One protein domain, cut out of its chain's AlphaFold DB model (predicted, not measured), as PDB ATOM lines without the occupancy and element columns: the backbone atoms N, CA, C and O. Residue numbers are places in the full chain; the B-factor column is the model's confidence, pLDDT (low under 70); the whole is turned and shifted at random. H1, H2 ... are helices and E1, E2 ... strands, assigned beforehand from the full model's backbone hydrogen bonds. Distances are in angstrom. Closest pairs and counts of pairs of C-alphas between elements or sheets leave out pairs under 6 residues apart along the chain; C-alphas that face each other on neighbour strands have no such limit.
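This is residues 2 to 91 of the 334 residues of the protein "Formylmethanofuran dehydrogenase subunit C" of Planctomycetaceae bacterium (UniProt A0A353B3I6). A strongly twisted four-stranded sheet, E4, E1, E5 and E6, has the short helices H1 and H2 over one face, and a separate hairpin of E2 and E3 reaches away from it to a tip at Tyr 47. The short H3 joins the hairpin to E4, and two long loops, residues 9 to 23 and 72 to 84, link E1 to H1 and E5 to E6. The printed part has 90 residues with three named helices and six named strands, in the order E1 H1 H2 E2 E3 H3 E4 E5 E6, and its class is mixed, helices and strands. The sheet's order is E4, E1, E5, E6, mixed in direction; the whole is compact, with a radius of gyration of the C-alphas of 12.2 A and spans of 35 by 25 by 22 A.

In the sheet, E1 is residues 3 to 8, 15.7 A long, with C-alpha 3 at (15.571, -2.945, 13.987). E4 is residues 58 to 61, E5 residues 64 to 71, 15.5 A, and E6 residues 85 to 91, 17.2 A, ending at C-alpha 91 at (22.802, -9.216, 20.559). E5 bends by 86 degrees at residue 67. The helices are H1, residues 24 to 27, H2, residues 32 to 36, and H3, residues 54 to 57. The hairpin is E2, residues 39 to 45, 18.4 A, with C-alpha 45 at (26.521, -33.832, 17.312), and E3, residues 48 to 53, 16.7 A.

The inner strands E1 and E5 are parallel at 27 degrees, with N 6 and O 69 within hydrogen-bond range at 2.9 A. The edge strand E4 is antiparallel to E1 at 157 degrees, with N 59 and O 7 at 2.8 A. The edge strand E6 is parallel to E5 at 34 degrees, with N 68 and O 88 at 2.9 A. H1 is on the sheet at a height over the sheet of 5.7 A, only just over E6 with 3 of its C-alphas; the closest C-alphas of H1 and E6, Pro 24 and Gly 87, are 5.3 A apart. H2 is on the same face, over E4. H3 only grazes the sheet with residues 54 to 57. H2 and H3 only just touch, with 3 pairs of C-alphas within 8 A, the closest being Glu 36 and Ala 55 at 4.7 A. E2 and E3 form an antiparallel hairpin at 148 degrees, with N 42 and O 50 at 3.0 A, and both are apart from E1. The O i to N i+4 pair of H2 is within hydrogen-bond range; H1 and H3 are too short for such a pair.

The two C-alphas farthest apart, those of Lys 2 and Tyr 47, are 38.8 A apart. The printed part has no cut. The links E1 to H1 and E5 to E6 are long, with 15 and 13 residues. The mean pLDDT of the printed part is 94.7, and no printed residue is under 70.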
ATOM      1  N   LYS A   2      12.478   0.774  14.069       92.00
ATOM      2  CA  LYS A   2      12.609  -0.539  14.731       92.00
ATOM      3  C   LYS A   2      13.652  -1.394  13.981       92.00
ATOM      4  O   LYS A   2      13.605  -1.375  12.752       92.00
ATOM      5  N   PRO A   3      14.590  -2.085  14.656       96.31
ATOM      6  CA  PRO A   3      15.571  -2.945  13.987       96.31
ATOM      7  C   PRO A   3      14.909  -4.200  13.409       96.31
ATOM      8  O   PRO A   3      13.908  -4.672  13.954       96.31
ATOM      9  N   LEU A   4      15.479  -4.753  12.335       97.62
ATOM     10  CA  LEU A   4      15.141  -6.114  11.921       97.62
ATOM     11  C   LEU A   4      15.581  -7.064  13.036       97.62
ATOM     12  O   LEU A   4      16.690  -6.939  13.551       97.62
ATOM     13  N   THR A   5      14.701  -7.970  13.446       98.38
ATOM     14  CA  THR A   5      14.938  -8.820  14.619       98.38
ATOM     15  C   THR A   5      14.869 -10.286  14.228       98.38
ATOM     16  O   THR A   5      13.965 -10.684  13.495       98.38
ATOM     17  N   ILE A   6      15.809 -11.084  14.727       98.44
ATOM     18  CA  ILE A   6      15.716 -12.541  14.731       98.44
ATOM     19  C   ILE A   6      15.669 -13.020  16.181       98.44
ATOM     20  O   ILE A   6      16.471 -12.589  17.007       98.44
ATOM     21  N   THR A   7      14.719 -13.890  16.503       98.56
ATOM     22  CA  THR A   7      14.536 -14.427  17.856       98.56
ATOM     23  C   THR A   7      14.739 -15.931  17.827       98.56
ATOM     24  O   THR A   7      14.061 -16.622  17.068       98.56
ATOM     25  N   LEU A   8      15.681 -16.438  18.624       98.31
ATOM     26  CA  LEU A   8      15.964 -17.868  18.713       98.31
ATOM     27  C   LEU A   8      14.740 -18.612  19.261       98.31
ATOM     28  O   LEU A   8      14.172 -18.220  20.282       98.31
ATOM     29  N   ARG A   9      14.340 -19.691  18.584       97.75
ATOM     30  CA  ARG A   9      13.256 -20.565  19.045       97.75
ATOM     31  C   ARG A   9      13.723 -21.406  20.238       97.75
ATOM     32  O   ARG A   9      14.872 -21.836  20.291       97.75
ATOM     33  N   SER A  10      12.810 -21.682  21.167       94.12
ATOM     34  CA  SER A  10      13.089 -22.424  22.409       94.12
ATOM     35  C   SER A  10      13.681 -23.816  22.193       94.12
ATOM     36  O   SER A  10      14.435 -24.293  23.031       94.12
ATOM     37  N   ASP A  11      13.372 -24.453  21.064       93.69
ATOM     38  CA  ASP A  11      13.793 -25.828  20.773       93.69
ATOM     39  C   ASP A  11      15.290 -25.934  20.428       93.69
ATOM     40  O   ASP A  11      15.847 -27.029  20.385       93.69
ATOM     41  N   PHE A  12      15.957 -24.796  20.203       93.25
ATOM     42  CA  PHE A  12      17.342 -24.721  19.736       93.25
ATOM     43  C   PHE A  12      18.301 -24.085  20.747       93.25
ATOM     44  O   PHE A  12      19.453 -23.819  20.411       93.25
ATOM     45  N   THR A  13      17.866 -23.835  21.984       90.31
ATOM     46  CA  THR A  13      18.680 -23.108  22.971       90.31
ATOM     47  C   THR A  13      19.973 -23.825  23.350       90.31
ATOM     48  O   THR A  13      20.970 -23.158  23.584       90.31
ATOM     49  N   ASN A  14      19.989 -25.161  23.329       91.12
ATOM     50  CA  ASN A  14      21.164 -25.989  23.640       91.12
ATOM     51  C   ASN A  14      21.862 -26.557  22.389       91.12
ATOM     52  O   ASN A  14      22.656 -27.493  22.486       91.12
ATOM     53  N   VAL A  15      21.540 -26.037  21.202       93.81
ATOM     54  CA  VAL A  15      22.100 -26.515  19.933       93.81
ATOM     55  C   VAL A  15      23.196 -25.547  19.482       93.81
ATOM     56  O   VAL A  15      22.925 -24.352  19.356       93.81
ATOM     57  N   PRO A  16      24.431 -26.009  19.204       96.12
ATOM     58  CA  PRO A  16      25.450 -25.156  18.607       96.12
ATOM     59  C   PRO A  16      25.010 -24.670  17.226       96.12
ATOM     60  O   PRO A  16      24.784 -25.467  16.316       96.12
ATOM     61  N   ILE A  17      24.910 -23.352  17.073       97.31
ATOM     62  CA  ILE A  17      24.478 -22.681  15.847       97.31
ATOM     63  C   ILE A  17      25.630 -21.816  15.338       97.31
ATOM     64  O   ILE A  17      26.268 -21.075  16.089       97.31
ATOM     65  N   ASN A  18      25.906 -21.874  14.043       97.19
ATOM     66  CA  ASN A  18      26.870 -21.012  13.378       97.19
ATOM     67  C   ASN A  18      26.130 -19.995  12.501       97.19
ATOM     68  O   ASN A  18      25.499 -20.347  11.505       97.19
ATOM     69  N   LEU A  19      26.240 -18.717  12.879       97.62
ATOM     70  CA  LEU A  19      25.587 -17.588  12.210       97.62
ATOM     71  C   LEU A  19      26.485 -16.901  11.171       97.62
ATOM     72  O   LEU A  19      26.280 -15.732  10.827       97.62
ATOM     73  N   THR A  20      27.487 -17.612  10.646       96.38
ATOM     74  CA  THR A  20      28.337 -17.106   9.564       96.38
ATOM     75  C   THR A  20      27.482 -16.620   8.394       96.38
ATOM     76  O   THR A  20      26.621 -17.321   7.876       96.38
ATOM     77  N   GLY A  21      27.737 -15.387   7.952       94.56
ATOM     78  CA  GLY A  21      27.018 -14.776   6.836       94.56
ATOM     79  C   GLY A  21      25.665 -14.158   7.198       94.56
ATOM     80  O   GLY A  21      25.102 -13.458   6.357       94.56
ATOM     81  N   ILE A  22      25.169 -14.319   8.428       97.69
ATOM     82  CA  ILE A  22      23.974 -13.618   8.914       97.69
ATOM     83  C   ILE A  22      24.400 -12.238   9.419       97.69
ATOM     84  O   ILE A  22      24.815 -12.050  10.562       97.69
ATOM     85  N   THR A  23      24.376 -11.261   8.512       97.69
ATOM     86  CA  THR A  23      24.874  -9.901   8.760       97.69
ATOM     87  C   THR A  23      23.975  -8.849   8.098       97.69
ATOM     88  O   THR A  23      23.470  -9.098   7.003       97.69
ATOM     89  N   PRO A  24      23.822  -7.652   8.695       97.25
ATOM     90  CA  PRO A  24      23.163  -6.491   8.093       97.25
ATOM     91  C   PRO A  24      23.553  -6.216   6.637       97.25
ATOM     92  O   PRO A  24      22.677  -6.023   5.800       97.25
ATOM     93  N   CYS A  25      24.848  -6.268   6.297       94.69
ATOM     94  CA  CYS A  25      25.305  -5.998   4.933       94.69
ATOM     95  C   CYS A  25      24.757  -6.991   3.898       94.69
ATOM     96  O   CYS A  25      24.546  -6.591   2.760       94.69
ATOM     97  N   LYS A  26      24.493  -8.245   4.289       95.25
ATOM     98  CA  LYS A  26      23.833  -9.243   3.433       95.25
ATOM     99  C   LYS A  26      22.312  -9.099   3.480       95.25
ATOM    100  O   LYS A  26      21.651  -9.165   2.454       95.25
ATOM    101  N   ILE A  27      21.757  -8.895   4.673       95.81
ATOM    102  CA  ILE A  27      20.310  -8.830   4.916       95.81
ATOM    103  C   ILE A  27      19.664  -7.637   4.199       95.81
ATOM    104  O   ILE A  27      18.575  -7.783   3.657       95.81
ATOM    105  N   ARG A  28      20.329  -6.476   4.139       94.88
ATOM    106  CA  ARG A  28      19.796  -5.267   3.481       94.88
ATOM    107  C   ARG A  28      19.570  -5.400   1.975       94.88
ATOM    108  O   ARG A  28      18.857  -4.585   1.403       94.88
ATOM    109  N   GLU A  29      20.181  -6.396   1.341       94.44
ATOM    110  CA  GLU A  29      20.043  -6.667  -0.095       94.44
ATOM    111  C   GLU A  29      18.906  -7.659  -0.390       94.44
ATOM    112  O   GLU A  29      18.659  -8.007  -1.543       94.44
ATOM    113  N   LEU A  30      18.211  -8.133   0.649       95.94
ATOM    114  CA  LEU A  30      17.253  -9.225   0.572       95.94
ATOM    115  C   LEU A  30      15.878  -8.794   1.087       95.94
ATOM    116  O   LEU A  30      15.743  -7.962   1.981       95.94
ATOM    117  N   ASN A  31      14.835  -9.408   0.532       95.25
ATOM    118  CA  ASN A  31      13.490  -9.310   1.086       95.25
ATOM    119  C   ASN A  31      13.287 -10.332   2.220       95.25
ATOM    120  O   ASN A  31      14.070 -11.268   2.381       95.25
ATOM    121  N   ARG A  32      12.188 -10.180   2.969       94.69
ATOM    122  CA  ARG A  32      11.777 -11.068   4.072       94.69
ATOM    123  C   ARG A  32      11.920 -12.558   3.739       94.69
ATOM    124  O   ARG A  32      12.556 -13.297   4.482       94.69
ATOM    125  N   PHE A  33      11.349 -12.984   2.614       96.06
ATOM    126  CA  PHE A  33      11.330 -14.389   2.200       96.06
ATOM    127  C   PHE A  33      12.739 -14.937   1.934       96.06
ATOM    128  O   PHE A  33      13.052 -16.068   2.296       96.06
ATOM    129  N   ALA A  34      13.610 -14.134   1.322       97.38
ATOM    130  CA  ALA A  34      14.996 -14.516   1.088       97.38
ATOM    131  C   ALA A  34      15.818 -14.543   2.388       97.38
ATOM    132  O   ALA A  34      16.663 -15.421   2.541       97.38
ATOM    133  N   ILE A  35      15.547 -13.635   3.333       97.50
ATOM    134  CA  ILE A  35      16.182 -13.620   4.662       97.50
ATOM    135  C   ILE A  35      15.840 -14.900   5.432       97.50
ATOM    136  O   ILE A  35      16.735 -15.556   5.953       97.50
ATOM    137  N   GLU A  36      14.565 -15.287   5.455       97.75
ATOM    138  CA  GLU A  36      14.084 -16.509   6.114       97.75
ATOM    139  C   GLU A  36      14.740 -17.785   5.561       97.75
ATOM    140  O   GLU A  36      14.916 -18.756   6.292       97.75
ATOM    141  N   ARG A  37      15.173 -17.765   4.295       97.81
ATOM    142  CA  ARG A  37      15.832 -18.889   3.612       97.81
ATOM    143  C   ARG A  37      17.358 -18.823   3.639       97.81
ATOM    144  O   ARG A  37      18.002 -19.650   2.994       97.81
ATOM    145  N   LEU A  38      17.949 -17.850   4.336       97.69
ATOM    146  CA  LEU A  38      19.401 -17.788   4.470       97.69
ATOM    147  C   LEU A  38      19.914 -19.076   5.129       97.69
ATOM    148  O   LEU A  38      19.364 -19.475   6.155       97.69
ATOM    149  N   PRO A  39      20.952 -19.715   4.566       96.81
ATOM    150  CA  PRO A  39      21.500 -20.928   5.145       96.81
ATOM    151  C   PRO A  39      22.248 -20.596   6.436       96.81
ATOM    152  O   PRO A  39      23.043 -19.650   6.477       96.81
ATOM    153  N   ILE A  40      22.004 -21.401   7.461       96.88
ATOM    154  CA  ILE A  40      22.764 -21.448   8.709       96.88
ATOM    155  C   ILE A  40      23.144 -22.897   9.001       96.88
ATOM    156  O   ILE A  40      22.519 -23.832   8.501       96.88
ATOM    157  N   GLN A  41      24.168 -23.071   9.826       95.88
ATOM    158  CA  GLN A  41      24.654 -24.387  10.223       95.88
ATOM    159  C   GLN A  41      24.309 -24.657  11.677       95.88
ATOM    160  O   GLN A  41      24.526 -23.800  12.537       95.88
ATOM    161  N   ILE A  42      23.819 -25.862  11.949       95.06
ATOM    162  CA  ILE A  42      23.611 -26.377  13.302       95.06
ATOM    163  C   ILE A  42      24.430 -27.649  13.503       95.06
ATOM    164  O   ILE A  42      24.635 -28.414  12.559       95.06
ATOM    165  N   ALA A  43      24.906 -27.880  14.722       90.25
ATOM    166  CA  ALA A  43      25.543 -29.137  15.090       90.25
ATOM    167  C   ALA A  43      24.501 -30.095  15.685       90.25
ATOM    168  O   ALA A  43      23.930 -29.819  16.737       90.25
ATOM    169  N   GLU A  44      24.273 -31.230  15.024       80.00
ATOM    170  CA  GLU A  44      23.450 -32.327  15.562       80.00
ATOM    171  C   GLU A  44      24.242 -33.173  16.570       80.00
ATOM    172  O   GLU A  44      23.680 -33.792  17.472       80.00
ATOM    173  N   SER A  45      25.564 -33.213  16.401       78.25
ATOM    174  CA  SER A  45      26.521 -33.832  17.312       78.25
ATOM    175  C   SER A  45      27.884 -33.161  17.161       78.25
ATOM    176  O   SER A  45      28.085 -32.336  16.268       78.25
ATOM    177  N   GLU A  46      28.855 -33.555  17.986       71.06
ATOM    178  CA  GLU A  46      30.241 -33.074  17.891       71.06
ATOM    179  C   GLU A  46      30.858 -33.270  16.487       71.06
ATOM    180  O   GLU A  46      31.689 -32.473  16.058       71.06
ATOM    181  N   TYR A  47      30.407 -34.280  15.732       74.50
ATOM    182  CA  TYR A  47      30.983 -34.660  14.434       74.50
ATOM    183  C   TYR A  47      30.071 -34.387  13.234       74.50
ATOM    184  O   TYR A  47      30.471 -34.646  12.098       74.50
ATOM    185  N   ARG A  48      28.844 -33.900  13.453       83.69
ATOM    186  CA  ARG A  48      27.847 -33.756  12.387       83.69
ATOM    187  C   ARG A  48      27.219 -32.371  12.394       83.69
ATOM    188  O   ARG A  48      26.552 -31.982  13.351       83.69
ATOM    189  N   GLN A  49      27.412 -31.669  11.283       87.38
ATOM    190  CA  GLN A  49      26.782 -30.386  10.997       87.38
ATOM    191  C   GLN A  49      25.734 -30.567   9.905       87.38
ATOM    192  O   GLN A  49      25.954 -31.321   8.954       87.38
ATOM    193  N   SER A  50      24.628 -29.850  10.046       91.06
ATOM    194  CA  SER A  50      23.537 -29.829   9.081       91.06
ATOM    195  C   SER A  50      23.219 -28.393   8.696       91.06
ATOM    196  O   SER A  50      23.190 -27.498   9.546       91.06
ATOM    197  N   ASP A  51      22.976 -28.183   7.406       93.19
ATOM    198  CA  ASP A  51      22.490 -26.910   6.890       93.19
ATOM    199  C   ASP A  51      20.966 -26.850   7.060       93.19
ATOM    200  O   ASP A  51      20.247 -27.792   6.721       93.19
ATOM    201  N   CYS A  52      20.466 -25.726   7.558       94.81
ATOM    202  CA  CYS A  52      19.037 -25.427   7.617       94.81
ATOM    203  C   CYS A  52      18.788 -23.959   7.268       94.81
ATOM    204  O   CYS A  52      19.723 -23.172   7.085       94.81
ATOM    205  N   SER A  53      17.520 -23.589   7.110       97.25
ATOM    206  CA  SER A  53      17.157 -22.202   6.856       97.25
ATOM    207  C   SER A  53      17.086 -21.405   8.154       97.25
ATOM    208  O   SER A  53      16.762 -21.932   9.219       97.25
ATOM    209  N   LEU A  54      17.352 -20.102   8.068       97.88
ATOM    210  CA  LEU A  54      17.268 -19.200   9.213       97.88
ATOM    211  C   LEU A  54      15.903 -19.290   9.914       97.88
ATOM    212  O   LEU A  54      15.853 -19.261  11.139       97.88
ATOM    213  N   ALA A  55      14.813 -19.435   9.155       97.69
ATOM    214  CA  ALA A  55      13.456 -19.520   9.689       97.69
ATOM    215  C   ALA A  55      13.152 -20.814  10.466       97.69
ATOM    216  O   ALA A  55      12.243 -20.808  11.309       97.69
ATOM    217  N   ASP A  56      13.906 -21.893  10.219       96.75
ATOM    218  CA  ASP A  56      13.762 -23.158  10.951       96.75
ATOM    219  C   ASP A  56      14.179 -22.984  12.419       96.75
ATOM    220  O   ASP A  56      13.556 -23.547  13.315       96.75
ATOM    221  N   VAL A  57      15.178 -22.131  12.670       97.88
ATOM    222  CA  VAL A  57      15.805 -21.941  13.991       97.88
ATOM    223  C   VAL A  57      15.409 -20.613  14.643       97.88
ATOM    224  O   VAL A  57      15.281 -20.526  15.864       97.88
ATOM    225  N   PHE A  58      15.159 -19.572  13.844       98.38
ATOM    226  CA  PHE A  58      14.827 -18.231  14.317       98.38
ATOM    227  C   PHE A  58      13.473 -17.764  13.788       98.38
ATOM    228  O   PHE A  58      13.119 -17.962  12.628       98.38
ATOM    229  N   GLN A  59      12.724 -17.055  14.624       98.19
ATOM    230  CA  GLN A  59      11.620 -16.229  14.159       98.19
ATOM    231  C   GLN A  59      12.174 -14.905  13.627       98.19
ATOM    232  O   GLN A  59      12.862 -14.189  14.350       98.19
ATOM    233  N   VAL A  60      11.850 -14.557  12.384       97.88
ATOM    234  CA  VAL A  60      12.237 -13.274  11.781       97.88
ATOM    235  C   VAL A  60      11.115 -12.254  11.989       97.88
ATOM    236  O   VAL A  60       9.933 -12.578  11.860       97.88
ATOM    237  N   ALA A  61      11.458 -11.009  12.303       96.94
ATOM    238  CA  ALA A  61      10.527  -9.891  12.371       96.94
ATOM    239  C   ALA A  61      11.073  -8.700  11.579       96.94
ATOM    240  O   ALA A  61      12.236  -8.319  11.731       96.94
ATOM    241  N   ASP A  62      10.211  -8.100  10.757       93.75
ATOM    242  CA  ASP A  62      10.575  -6.971   9.902       93.75
ATOM    243  C   ASP A  62      11.039  -5.747  10.695       93.75
ATOM    244  O   ASP A  62      10.580  -5.459  11.807       93.75
ATOM    245  N   GLY A  63      11.936  -4.990  10.071       94.38
ATOM    246  CA  GLY A  63      12.484  -3.753  10.598       94.38
ATOM    247  C   GLY A  63      13.582  -3.210   9.690       94.38
ATOM    248  O   GLY A  63      13.745  -3.650   8.556       94.38
ATOM    249  N   ASN A  64      14.336  -2.238  10.192       93.88
ATOM    250  CA  ASN A  64      15.471  -1.659   9.486       93.88
ATOM    251  C   ASN A  64      16.601  -2.700   9.341       93.88
ATOM    252  O   ASN A  64      17.170  -3.082  10.364       93.88
ATOM    253  N   PRO A  65      16.976  -3.113   8.118       92.69
ATOM    254  CA  PRO A  65      17.997  -4.138   7.906       92.69
ATOM    255  C   PRO A  65      19.434  -3.652   8.163       92.69
ATOM    256  O   PRO A  65      20.338  -4.478   8.264       92.69
ATOM    257  N   GLU A  66      19.664  -2.341   8.315       94.31
ATOM    258  CA  GLU A  66      20.972  -1.797   8.727       94.31
ATOM    259  C   GLU A  66      21.314  -2.136  10.188       94.31
ATOM    260  O   GLU A  66      22.482  -2.087  10.584       94.31
ATOM    261  N   VAL A  67      20.304  -2.493  10.992       96.31
ATOM    262  CA  VAL A  67      20.463  -2.897  12.391       96.31
ATOM    263  C   VAL A  67      19.792  -4.250  12.606       96.31
ATOM    264  O   VAL A  67      18.566  -4.341  12.613       96.31
ATOM    265  N   LEU A  68      20.599  -5.287  12.823       98.19
ATOM    266  CA  LEU A  68      20.133  -6.629  13.162       98.19
ATOM    267  C   LEU A  68      20.126  -6.805  14.681       98.19
ATOM    268  O   LEU A  68      21.181  -6.805  15.316       98.19
ATOM    269  N   ARG A  69      18.942  -7.001  15.258       98.56
ATOM    270  CA  ARG A  69      18.794  -7.462  16.638       98.56
ATOM    271  C   ARG A  69      18.693  -8.981  16.681       98.56
ATOM    272  O   ARG A  69      17.954  -9.566  15.892       98.56
ATOM    273  N   ILE A  70      19.414  -9.595  17.611       98.50
ATOM    274  CA  ILE A  70      19.369 -11.035  17.868       98.50
ATOM    275  C   ILE A  70      18.905 -11.226  19.311       98.50
ATOM    276  O   ILE A  70      19.586 -10.772  20.231       98.50
ATOM    277  N   ASP A  71      17.761 -11.878  19.491       98.12
ATOM    278  CA  ASP A  71      17.121 -12.115  20.789       98.12
ATOM    279  C   ASP A  71      17.075 -13.620  21.118       98.12
ATOM    280  O   ASP A  71      16.984 -14.452  20.213       98.12
ATOM    281  N   GLY A  72      17.084 -13.972  22.407       95.88
ATOM    282  CA  GLY A  72      16.965 -15.354  22.903       95.88
ATOM    283  C   GLY A  72      18.168 -15.811  23.737       95.88
ATOM    284  O   GLY A  72      18.950 -14.987  24.202       95.88
ATOM    285  N   GLN A  73      18.318 -17.125  23.942       96.94
ATOM    286  CA  GLN A  73      19.479 -17.719  24.629       96.94
ATOM    287  C   GLN A  73      20.606 -17.991  23.624       96.94
ATOM    288  O   GLN A  73      20.616 -19.015  22.950       96.94
ATOM    289  N   LEU A  74      21.537 -17.050  23.475       98.06
ATOM    290  CA  LEU A  74      22.497 -17.037  22.362       98.06
ATOM    291  C   LEU A  74      23.856 -17.676  22.691       98.06
ATOM    292  O   LEU A  74      24.764 -17.620  21.864       98.06
ATOM    293  N   GLU A  75      24.009 -18.299  23.859       97.31
ATOM    294  CA  GLU A  75      25.279 -18.853  24.368       97.31
ATOM    295  C   GLU A  75      25.916 -19.868  23.407       97.31
ATOM    296  O   GLU A  75      27.138 -19.948  23.285       97.31
ATOM    297  N   HIS A  76      25.088 -20.583  22.645       96.62
ATOM    298  CA  HIS A  76      25.515 -21.559  21.643       96.62
ATOM    299  C   HIS A  76      25.550 -21.005  20.205       96.62
ATOM    300  O   HIS A  76      25.865 -21.732  19.264       96.62
ATOM    301  N   CYS A  77      25.277 -19.709  20.011       98.06
ATOM    302  CA  CYS A  77      25.340 -19.033  18.716       98.06
ATOM    303  C   CYS A  77      26.736 -18.442  18.471       98.06
ATOM    304  O   CYS A  77      27.123 -17.431  19.057       98.06
ATOM    305  N   SER A  78      27.486 -19.055  17.562       98.12
ATOM    306  CA  SER A  78      28.840 -18.656  17.179       98.12
ATOM    307  C   SER A  78      28.873 -17.784  15.919       98.12
ATOM    308  O   SER A  78      27.913 -17.726  15.146       98.12
ATOM    309  N   HIS A  79      30.015 -17.131  15.683       98.31
ATOM    310  CA  HIS A  79      30.317 -16.373  14.457       98.31
ATOM    311  C   HIS A  79      29.371 -15.199  14.158       98.31
ATOM    312  O   HIS A  79      29.310 -14.714  13.024       98.31
ATOM    313  N   ILE A  80      28.669 -14.689  15.174       98.62
ATOM    314  CA  ILE A  80      27.829 -13.492  15.049       98.62
ATOM    315  C   ILE A  80      28.669 -12.335  14.500       98.62
ATOM    316  O   ILE A  80      29.713 -11.986  15.053       98.62
ATOM    317  N   GLY A  81      28.226 -11.738  13.391       98.19
ATOM    318  CA  GLY A  81      28.934 -10.625  12.752       98.19
ATOM    319  C   GLY A  81      30.303 -10.990  12.164       98.19
ATOM    320  O   GLY A  81      31.111 -10.100  11.886       98.19
ATOM    321  N   GLY A  82      30.583 -12.281  11.960       97.25
ATOM    322  CA  GLY A  82      31.784 -12.740  11.272       97.25
ATOM    323  C   GLY A  82      31.940 -12.061   9.907       97.25
ATOM    324  O   GLY A  82      30.987 -11.941   9.140       97.25
ATOM    325  N   GLN A  83      33.150 -11.585   9.617       97.62
ATOM    326  CA  GLN A  83      33.535 -10.884   8.389       97.62
ATOM    327  C   GLN A  83      32.754  -9.589   8.079       97.62
ATOM    328  O   GLN A  83      32.913  -9.057   6.977       97.62
ATOM    329  N   MET A  84      31.965  -9.056   9.022       84.50
ATOM    330  CA  MET A  84      31.044  -7.933   8.793       84.50
ATOM    331  C   MET A  84      31.746  -6.702   8.184       84.50
ATOM    332  O   MET A  84      32.864  -6.342   8.557       84.50
ATOM    333  N   GLN A  85      31.094  -6.081   7.201       77.88
ATOM    334  CA  GLN A  85      31.589  -4.991   6.352       77.88
ATOM    335  C   GLN A  85      30.557  -3.841   6.327       77.88
ATOM    336  O   GLN A  85      30.105  -3.421   5.266       77.88
ATOM    337  N   ASN A  86      30.234  -3.322   7.524       84.31
ATOM    338  CA  ASN A  86      29.242  -2.285   7.888       84.31
ATOM    339  C   ASN A  86      27.785  -2.742   8.117       84.31
ATOM    340  O   ASN A  86      27.372  -3.823   7.709       84.31
ATOM    341  N   GLY A  87      27.041  -1.885   8.831       96.00
ATOM    342  CA  GLY A  87      25.802  -2.179   9.560       96.00
ATOM    343  C   GLY A  87      26.069  -2.409  11.056       96.00
ATOM    344  O   GLY A  87      27.224  -2.366  11.501       96.00
ATOM    345  N   SER A  88      25.014  -2.656  11.834       97.94
ATOM    346  CA  SER A  88      25.105  -2.861  13.285       97.94
ATOM    347  C   SER A  88      24.394  -4.136  13.742       97.94
ATOM    348  O   SER A  88      23.291  -4.426  13.289       97.94
ATOM    349  N   ILE A  89      25.008  -4.886  14.659       98.62
ATOM    350  CA  ILE A  89      24.373  -6.000  15.376       98.62
ATOM    351  C   ILE A  89      24.195  -5.636  16.852       98.62
ATOM    352  O   ILE A  89      25.103  -5.095  17.485       98.62
ATOM    353  N   ASP A  90      23.025  -5.973  17.378       98.25
ATOM    354  CA  ASP A  90      22.601  -5.808  18.766       98.25
ATOM    355  C   ASP A  90      22.159  -7.180  19.311       98.25
ATOM    356  O   ASP A  90      21.041  -7.622  19.045       98.25
ATOM    357  N   ALA A  91      23.055  -7.886  20.003       98.31
ATOM    358  CA  ALA A  91      22.802  -9.216  20.559       98.31
ATOM    359  C   ALA A  91      22.350  -9.111  22.024       98.31
ATOM    360  O   ALA A  91      23.088  -8.623  22.888       98.31
TER     361      ALA A  91